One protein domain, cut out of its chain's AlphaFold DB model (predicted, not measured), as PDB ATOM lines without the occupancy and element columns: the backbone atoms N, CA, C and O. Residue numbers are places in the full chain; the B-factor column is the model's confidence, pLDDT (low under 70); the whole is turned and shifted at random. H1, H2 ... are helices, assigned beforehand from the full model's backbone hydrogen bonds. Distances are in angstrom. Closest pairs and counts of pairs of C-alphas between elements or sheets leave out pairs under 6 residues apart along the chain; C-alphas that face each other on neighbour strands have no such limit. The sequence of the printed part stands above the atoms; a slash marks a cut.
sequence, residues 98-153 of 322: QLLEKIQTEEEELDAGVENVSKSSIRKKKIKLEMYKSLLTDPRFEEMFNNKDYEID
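AT A GLANCE: This is residues 98 to 153 of the 322 residues of the protein "NUC153 domain-containing protein" of Hordeum vulgare subsp. vulgare (UniProt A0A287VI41). A loose helical hairpin, H2 slanting across H1, makes the body of this elongated domain. The small helix H3 lies beyond the end of H2 that is far from the H1 to H2 link, and the last residues fold back from there toward the first. The link end sticks out with residues 115 to 121, of which 119 to 121 belong to H2, and so do residues 137 to 143, of which 137 belongs to H2 and 142 to 143 belong to H3. The printed part has 56 residues with three named helices, H1, H2 and H3 along the chain, and no named strand; its class is all helix. It is loose, with a radius of gyration of the C-alphas of 13.4 A, and spans 39 by 21 by 15 A.

IN THESE COORDINATES: The longest helix, H2, holds residues 119 to 137, 27.0 A from first to last C-alpha; C-alpha 119 is at (-9.989, -47.858, -36.709) and C-alpha 137 at (16.010, -40.798, -34.491). H1 comes before it, residues 98 to 111, 19.9 A long, and begins with C-alpha 98 at (14.337, -48.638, -49.322). H3 comes after it, residues 142 to 146, 6.7 A long, ending with C-alpha 146 at (24.925, -46.453, -41.831).

HOW THE PARTS SIT: H2 touches H1, with 6 pairs of C-alphas within 8 A. Their closest C-alphas are those of Leu 129 and Ile 103, 6.9 A apart. The two run opposite ways at a steep tilt of 44 degrees, their centres 10.7 A apart, and form a helical hairpin. H2 and H3 are close but not clearly touching: their closest C-alphas, those of Leu 136 and Glu 142, are 7.0 A apart, and their centres 20.2 A. H1 and H3 are apart. In H1 and H3 every O i to N i+4 pair is within hydrogen-bond range; in H2 14 of 15 are.

THE WHOLE: The two C-alphas farthest apart are those of Glu 115 and Asp 149, at 39.3 A, while the first and last printed C-alphas, of Gln 98 and Asp 153, are 10.0 A apart. Without the stretches that stand free, the body has 42 residues and spans 36 by 16 by 13 A. The printed part has no cut. The link from H1 to H2, 7 residues, is short, the one from H2 to H3, 4 residues, is tight, and no link is long. The mean pLDDT of the printed part is 81.7; residues 113 to 118, in the link from H1 to H2, are under 70.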
ATOM      1  N   GLN A  98      15.664 -48.091 -49.026       83.44
ATOM      2  CA  GLN A  98      14.337 -48.638 -49.322       83.44
ATOM      3  C   GLN A  98      13.469 -48.781 -48.065       83.44
ATOM      4  O   GLN A  98      12.259 -48.595 -48.132       83.44
ATOM      5  N   LEU A  99      14.066 -49.092 -46.910       82.88
ATOM      6  CA  LEU A  99      13.333 -49.185 -45.648       82.88
ATOM      7  C   LEU A  99      12.878 -47.804 -45.171       82.88
ATOM      8  O   LEU A  99      11.744 -47.659 -44.721       82.88
ATOM      9  N   LEU A 100      13.736 -46.789 -45.307       82.75
ATOM     10  CA  LEU A 100      13.371 -45.420 -44.956       82.75
ATOM     11  C   LEU A 100      12.259 -44.879 -45.864       82.75
ATOM     12  O   LEU A 100      11.309 -44.279 -45.371       82.75
ATOM     13  N   GLU A 101      12.361 -45.143 -47.165       85.00
ATOM     14  CA  GLU A 101      11.343 -44.781 -48.153       85.00
ATOM     15  C   GLU A 101       9.993 -45.426 -47.805       85.00
ATOM     16  O   GLU A 101       8.996 -44.722 -47.713       85.00
ATOM     17  N   LYS A 102       9.975 -46.722 -47.458       85.06
ATOM     18  CA  LYS A 102       8.759 -47.419 -46.998       85.06
ATOM     19  C   LYS A 102       8.141 -46.801 -45.738       85.06
ATOM     20  O   LYS A 102       6.921 -46.717 -45.640       85.06
ATOM     21  N   ILE A 103       8.955 -46.380 -44.764       85.12
ATOM     22  CA  ILE A 103       8.451 -45.724 -43.541       85.12
ATOM     23  C   ILE A 103       7.821 -44.367 -43.878       85.12
ATOM     24  O   ILE A 103       6.785 -44.027 -43.309       85.12
ATOM     25  N   GLN A 104       8.425 -43.606 -44.794       83.62
ATOM     26  CA  GLN A 104       7.899 -42.312 -45.237       83.62
ATOM     27  C   GLN A 104       6.594 -42.469 -46.015       83.62
ATOM     28  O   GLN A 104       5.625 -41.785 -45.701       83.62
ATOM     29  N   THR A 105       6.521 -43.409 -46.961       83.75
ATOM     30  CA  THR A 105       5.278 -43.667 -47.700       83.75
ATOM     31  C   THR A 105       4.163 -44.131 -46.766       83.75
ATOM     32  O   THR A 105       3.035 -43.671 -46.882       83.75
ATOM     33  N   GLU A 106       4.465 -44.997 -45.792       83.00
ATOM     34  CA  GLU A 106       3.460 -45.459 -44.826       83.00
ATOM     35  C   GLU A 106       3.016 -44.320 -43.878       83.00
ATOM     36  O   GLU A 106       1.863 -44.290 -43.451       83.00
ATOM     37  N   GLU A 107       3.890 -43.354 -43.568       82.00
ATOM     38  CA  GLU A 107       3.530 -42.116 -42.857       82.00
ATOM     39  C   GLU A 107       2.596 -41.231 -43.689       82.00
ATOM     40  O   GLU A 107       1.540 -40.835 -43.193       82.00
ATOM     41  N   GLU A 108       2.946 -40.969 -44.949       81.00
ATOM     42  CA  GLU A 108       2.131 -40.172 -45.868       81.00
ATOM     43  C   GLU A 108       0.751 -40.804 -46.093       81.00
ATOM     44  O   GLU A 108      -0.256 -40.099 -46.074       81.00
ATOM     45  N   GLU A 109       0.670 -42.131 -46.218       80.06
ATOM     46  CA  GLU A 109      -0.597 -42.864 -46.321       80.06
ATOM     47  C   GLU A 109      -1.472 -42.723 -45.064       80.06
ATOM     48  O   GLU A 109      -2.701 -42.645 -45.162       80.06
ATOM     49  N   LEU A 110      -0.871 -42.697 -43.869       76.38
ATOM     50  CA  LEU A 110      -1.628 -42.478 -42.636       76.38
ATOM     51  C   LEU A 110      -2.119 -41.034 -42.506       76.38
ATOM     52  O   LEU A 110      -3.252 -40.824 -42.067       76.38
ATOM     53  N   ASP A 111      -1.290 -40.060 -42.880       72.19
ATOM     54  CA  ASP A 111      -1.625 -38.637 -42.807       72.19
ATOM     55  C   ASP A 111      -2.641 -38.231 -43.884       72.19
ATOM     56  O   ASP A 111      -3.528 -37.416 -43.621       72.19
ATOM     57  N   ALA A 112      -2.588 -38.865 -45.061       75.56
ATOM     58  CA  ALA A 112      -3.586 -38.734 -46.123       75.56
ATOM     59  C   ALA A 112      -4.953 -39.338 -45.751       75.56
ATOM     60  O   ALA A 112      -5.923 -39.165 -46.489       75.56
ATOM     61  N   GLY A 113      -5.063 -40.010 -44.598       61.03
ATOM     62  CA  GLY A 113      -6.342 -40.401 -44.022       61.03
ATOM     63  C   GLY A 113      -7.102 -41.410 -44.874       61.03
ATOM     64  O   GLY A 113      -8.278 -41.199 -45.155       61.03
ATOM     65  N   VAL A 114      -6.462 -42.514 -45.273       59.03
ATOM     66  CA  VAL A 114      -7.137 -43.597 -46.009       59.03
ATOM     67  C   VAL A 114      -8.334 -44.122 -45.192       59.03
ATOM     68  O   VAL A 114      -8.182 -44.894 -44.242       59.03
ATOM     69  N   GLU A 115      -9.543 -43.702 -45.580       55.84
ATOM     70  CA  GLU A 115     -10.820 -43.946 -44.883       55.84
ATOM     71  C   GLU A 115     -11.248 -45.427 -44.852       55.84
ATOM     72  O   GLU A 115     -12.152 -45.814 -44.111       55.84
ATOM     73  N   ASN A 116     -10.566 -46.287 -45.613       55.25
ATOM     74  CA  ASN A 116     -10.997 -47.658 -45.896       55.25
ATOM     75  C   ASN A 116     -10.423 -48.727 -44.948       55.25
ATOM     76  O   ASN A 116     -10.637 -49.923 -45.150       55.25
ATOM     77  N   VAL A 117      -9.695 -48.332 -43.898       62.25
ATOM     78  CA  VAL A 117      -9.072 -49.267 -42.949       62.25
ATOM     79  C   VAL A 117      -9.760 -49.190 -41.585       62.25
ATOM     80  O   VAL A 117     -10.098 -48.121 -41.084       62.25
ATOM     81  N   SER A 118      -9.969 -50.342 -40.933       69.81
ATOM     82  CA  SER A 118     -10.599 -50.365 -39.606       69.81
ATOM     83  C   SER A 118      -9.837 -49.475 -38.607       69.81
ATOM     84  O   SER A 118      -8.605 -49.517 -38.525       69.81
ATOM     85  N   LYS A 119     -10.564 -48.725 -37.764       72.12
ATOM     86  CA  LYS A 119      -9.989 -47.858 -36.709       72.12
ATOM     87  C   LYS A 119      -9.032 -48.598 -35.754       72.12
ATOM     88  O   LYS A 119      -8.257 -47.969 -35.035       72.12
ATOM     89  N   SER A 120      -9.114 -49.928 -35.677       73.31
ATOM     90  CA  SER A 120      -8.193 -50.772 -34.902       73.31
ATOM     91  C   SER A 120      -6.865 -50.986 -35.636       73.31
ATOM     92  O   SER A 120      -5.798 -50.797 -35.052       73.31
ATOM     93  N   SER A 121      -6.915 -51.304 -36.931       76.19
ATOM     94  CA  SER A 121      -5.722 -51.514 -37.759       76.19
ATOM     95  C   SER A 121      -4.930 -50.221 -37.974       76.19
ATOM     96  O   SER A 121      -3.707 -50.254 -37.889       76.19
ATOM     97  N   ILE A 122      -5.606 -49.077 -38.146       78.50
ATOM     98  CA  ILE A 122      -4.950 -47.759 -38.254       78.50
ATOM     99  C   ILE A 122      -4.153 -47.441 -36.983       78.50
ATOM    100  O   ILE A 122      -2.994 -47.045 -37.059       78.50
ATOM    101  N   ARG A 123      -4.733 -47.681 -35.796       81.38
ATOM    102  CA  ARG A 123      -4.038 -47.470 -34.514       81.38
ATOM    103  C   ARG A 123      -2.784 -48.332 -34.389       81.38
ATOM    104  O   ARG A 123      -1.750 -47.827 -33.972       81.38
ATOM    105  N   LYS A 124      -2.859 -49.610 -34.779       84.50
ATOM    106  CA  LYS A 124      -1.695 -50.511 -34.764       84.50
ATOM    107  C   LYS A 124      -0.591 -50.036 -35.710       84.50
ATOM    108  O   LYS A 124       0.563 -49.996 -35.296       84.50
ATOM    109  N   LYS A 125      -0.943 -49.645 -36.942       82.31
ATOM    110  CA  LYS A 125       0.013 -49.090 -37.914       82.31
ATOM    111  C   LYS A 125       0.670 -47.813 -37.391       82.31
ATOM    112  O   LYS A 125       1.889 -47.709 -37.410       82.31
ATOM    113  N   LYS A 126      -0.118 -46.900 -36.819       84.81
ATOM    114  CA  LYS A 126       0.389 -45.650 -36.242       84.81
ATOM    115  C   LYS A 126       1.396 -45.888 -35.114       84.81
ATOM    116  O   LYS A 126       2.473 -45.310 -35.140       84.81
ATOM    117  N   ILE A 127       1.084 -46.788 -34.174       86.44
ATOM    118  CA  ILE A 127       2.016 -47.165 -33.096       86.44
ATOM    119  C   ILE A 127       3.312 -47.733 -33.686       86.44
ATOM    120  O   ILE A 127       4.400 -47.356 -33.263       86.44
ATOM    121  N   LYS A 128       3.205 -48.616 -34.685       86.62
ATOM    122  CA  LYS A 128       4.363 -49.221 -35.349       86.62
ATOM    123  C   LYS A 128       5.248 -48.163 -36.022       86.62
ATOM    124  O   LYS A 128       6.464 -48.207 -35.870       86.62
ATOM    125  N   LEU A 129       4.647 -47.194 -36.709       85.62
ATOM    126  CA  LEU A 129       5.368 -46.096 -37.354       85.62
ATOM    127  C   LEU A 129       6.030 -45.157 -36.352       85.62
ATOM    128  O   LEU A 129       7.187 -44.797 -36.538       85.62
ATOM    129  N   GLU A 130       5.343 -44.794 -35.270       86.06
ATOM    130  CA  GLU A 130       5.941 -43.998 -34.193       86.06
ATOM    131  C   GLU A 130       7.143 -44.720 -33.565       86.06
ATOM    132  O   GLU A 130       8.169 -44.091 -33.307       86.06
ATOM    133  N   MET A 131       7.060 -46.044 -33.397       86.81
ATOM    134  CA  MET A 131       8.197 -46.859 -32.960       86.81
ATOM    135  C   MET A 131       9.341 -46.869 -33.982       86.81
ATOM    136  O   MET A 131      10.498 -46.742 -33.599       86.81
ATOM    137  N   TYR A 132       9.064 -46.992 -35.281       85.62
ATOM    138  CA  TYR A 132      10.127 -46.940 -36.288       85.62
ATOM    139  C   TYR A 132      10.807 -45.571 -36.353       85.62
ATOM    140  O   TYR A 132      12.030 -45.501 -36.446       85.62
ATOM    141  N   LYS A 133      10.040 -44.484 -36.233       84.31
ATOM    142  CA  LYS A 133      10.589 -43.124 -36.171       84.31
ATOM    143  C   LYS A 133      11.439 -42.911 -34.924       84.31
ATOM    144  O   LYS A 133      12.492 -42.279 -35.011       84.31
ATOM    145  N   SER A 134      11.019 -43.441 -33.774       88.56
ATOM    146  CA  SER A 134      11.819 -43.333 -32.551       88.56
ATOM    147  C   SER A 134      13.140 -44.095 -32.671       88.56
ATOM    148  O   SER A 134      14.171 -43.558 -32.291       88.56
ATOM    149  N   LEU A 135      13.143 -45.280 -33.291       87.00
ATOM    150  CA  LEU A 135      14.367 -46.045 -33.559       87.00
ATOM    151  C   LEU A 135      15.292 -45.363 -34.573       87.00
ATOM    152  O   LEU A 135      16.508 -45.432 -34.428       87.00
ATOM    153  N   LEU A 136      14.731 -44.700 -35.583       83.31
ATOM    154  CA  LEU A 136      15.508 -43.994 -36.602       83.31
ATOM    155  C   LEU A 136      16.156 -42.705 -36.068       83.31
ATOM    156  O   LEU A 136      17.212 -42.300 -36.543       83.31
ATOM    157  N   THR A 137      15.515 -42.045 -35.100       83.31
ATOM    158  CA  THR A 137      16.010 -40.798 -34.491       83.31
ATOM    159  C   THR A 137      16.886 -41.028 -33.260       83.31
ATOM    160  O   THR A 137      17.533 -40.088 -32.793       83.31
ATOM    161  N   ASP A 138      16.923 -42.253 -32.727       89.88
ATOM    162  CA  ASP A 138      17.733 -42.597 -31.561       89.88
ATOM    163  C   ASP A 138      19.225 -42.702 -31.949       89.88
ATOM    164  O   ASP A 138      19.599 -43.552 -32.767       89.88
ATOM    165  N   PRO A 139      20.112 -41.891 -31.334       90.06
ATOM    166  CA  PRO A 139      21.544 -41.895 -31.640       90.06
ATOM    167  C   PRO A 139      22.227 -43.236 -31.339       90.06
ATOM    168  O   PRO A 139      23.297 -43.510 -31.874       90.06
ATOM    169  N   ARG A 140      21.636 -44.100 -30.501       91.38
ATOM    170  CA  ARG A 140      22.195 -45.430 -30.200       91.38
ATOM    171  C   ARG A 140      22.185 -46.364 -31.409       91.38
ATOM    172  O   ARG A 140      22.993 -47.286 -31.459       91.38
ATOM    173  N   PHE A 141      21.263 -46.149 -32.346       88.69
ATOM    174  CA  PHE A 141      21.066 -47.009 -33.513       88.69
ATOM    175  C   PHE A 141      21.572 -46.380 -34.816       88.69
ATOM    176  O   PHE A 141      21.594 -47.054 -35.844       88.69
ATOM    177  N   GLU A 142      22.035 -45.126 -34.779       87.12
ATOM    178  CA  GLU A 142      22.510 -44.386 -35.956       87.12
ATOM    179  C   GLU A 142      23.634 -45.122 -36.705       87.12
ATOM    180  O   GLU A 142      23.654 -45.151 -37.937       87.12
ATOM    181  N   GLU A 143      24.546 -45.781 -35.983       88.12
ATOM    182  CA  GLU A 143      25.618 -46.575 -36.595       88.12
ATOM    183  C   GLU A 143      25.075 -47.782 -37.374       88.12
ATOM    184  O   GLU A 143      25.527 -48.043 -38.489       88.12
ATOM    185  N   MET A 144      24.058 -48.482 -36.852       85.88
ATOM    186  CA  MET A 144      23.485 -49.654 -37.528       85.88
ATOM    187  C   MET A 144      22.860 -49.298 -38.879       85.88
ATOM    188  O   MET A 144      22.987 -50.066 -39.825       85.88
ATOM    189  N   PHE A 145      22.240 -48.122 -39.002       85.31
ATOM    190  CA  PHE A 145      21.627 -47.679 -40.261       85.31
ATOM    191  C   PHE A 145      22.634 -47.185 -41.306       85.31
ATOM    192  O   PHE A 145      22.293 -47.086 -42.481       85.31
ATOM    193  N   ASN A 146      23.868 -46.874 -40.909       84.25
ATOM    194  CA  ASN A 146      24.925 -46.453 -41.831       84.25
ATOM    195  C   ASN A 146      25.857 -47.606 -42.237       84.25
ATOM    196  O   ASN A 146      26.531 -47.523 -43.269       84.25
ATOM    197  N   ASN A 147      25.891 -48.675 -41.442       89.62
ATOM    198  CA  ASN A 147      26.729 -49.845 -41.661       89.62
ATOM    199  C   ASN A 147      26.169 -50.739 -42.779       89.62
ATOM    200  O   ASN A 147      25.031 -51.196 -42.718       89.62
ATOM    201  N   LYS A 148      27.004 -51.042 -43.781       88.62
ATOM    202  CA  LYS A 148      26.640 -51.907 -44.922       88.62
ATOM    203  C   LYS A 148      26.370 -53.356 -44.525       88.62
ATOM    204  O   LYS A 148      25.583 -54.026 -45.174       88.62
ATOM    205  N   ASP A 149      26.990 -53.823 -43.446       89.19
ATOM    206  CA  ASP A 149      26.802 -55.193 -42.952       89.19
ATOM    207  C   ASP A 149      25.368 -55.441 -42.447       89.19
ATOM    208  O   ASP A 149      24.943 -56.586 -42.337       89.19
ATOM    209  N   TYR A 150      24.620 -54.369 -42.159       87.50
ATOM    210  CA  TYR A 150      23.208 -54.409 -41.772       87.50
ATOM    211  C   TYR A 150      22.275 -53.977 -42.916       87.50
ATOM    212  O   TYR A 150      21.117 -53.631 -42.672       87.50
ATOM    213  N   GLU A 151      22.765 -53.950 -44.160       87.94
ATOM    214  CA  GLU A 151      21.935 -53.680 -45.330       87.94
ATOM    215  C   GLU A 151      20.957 -54.838 -45.578       87.94
ATOM    216  O   GLU A 151      21.331 -56.010 -45.589       87.94
ATOM    217  N   ILE A 152      19.680 -54.504 -45.752       87.62
ATOM    218  CA  ILE A 152      18.610 -55.462 -46.008       87.62
ATOM    219  C   ILE A 152      18.613 -55.791 -47.497       87.62
ATOM    220  O   ILE A 152      18.216 -54.967 -48.320       87.62
ATOM    221  N   ASP A 153      19.024 -57.010 -47.829       89.75
ATOM    222  CA  ASP A 153      18.920 -57.554 -49.179       89.75
ATOM    223  C   ASP A 153      17.603 -58.323 -49.344       89.75
ATOM    224  O   ASP A 153      17.416 -59.398 -48.762       89.75
TER     225      ASP A 153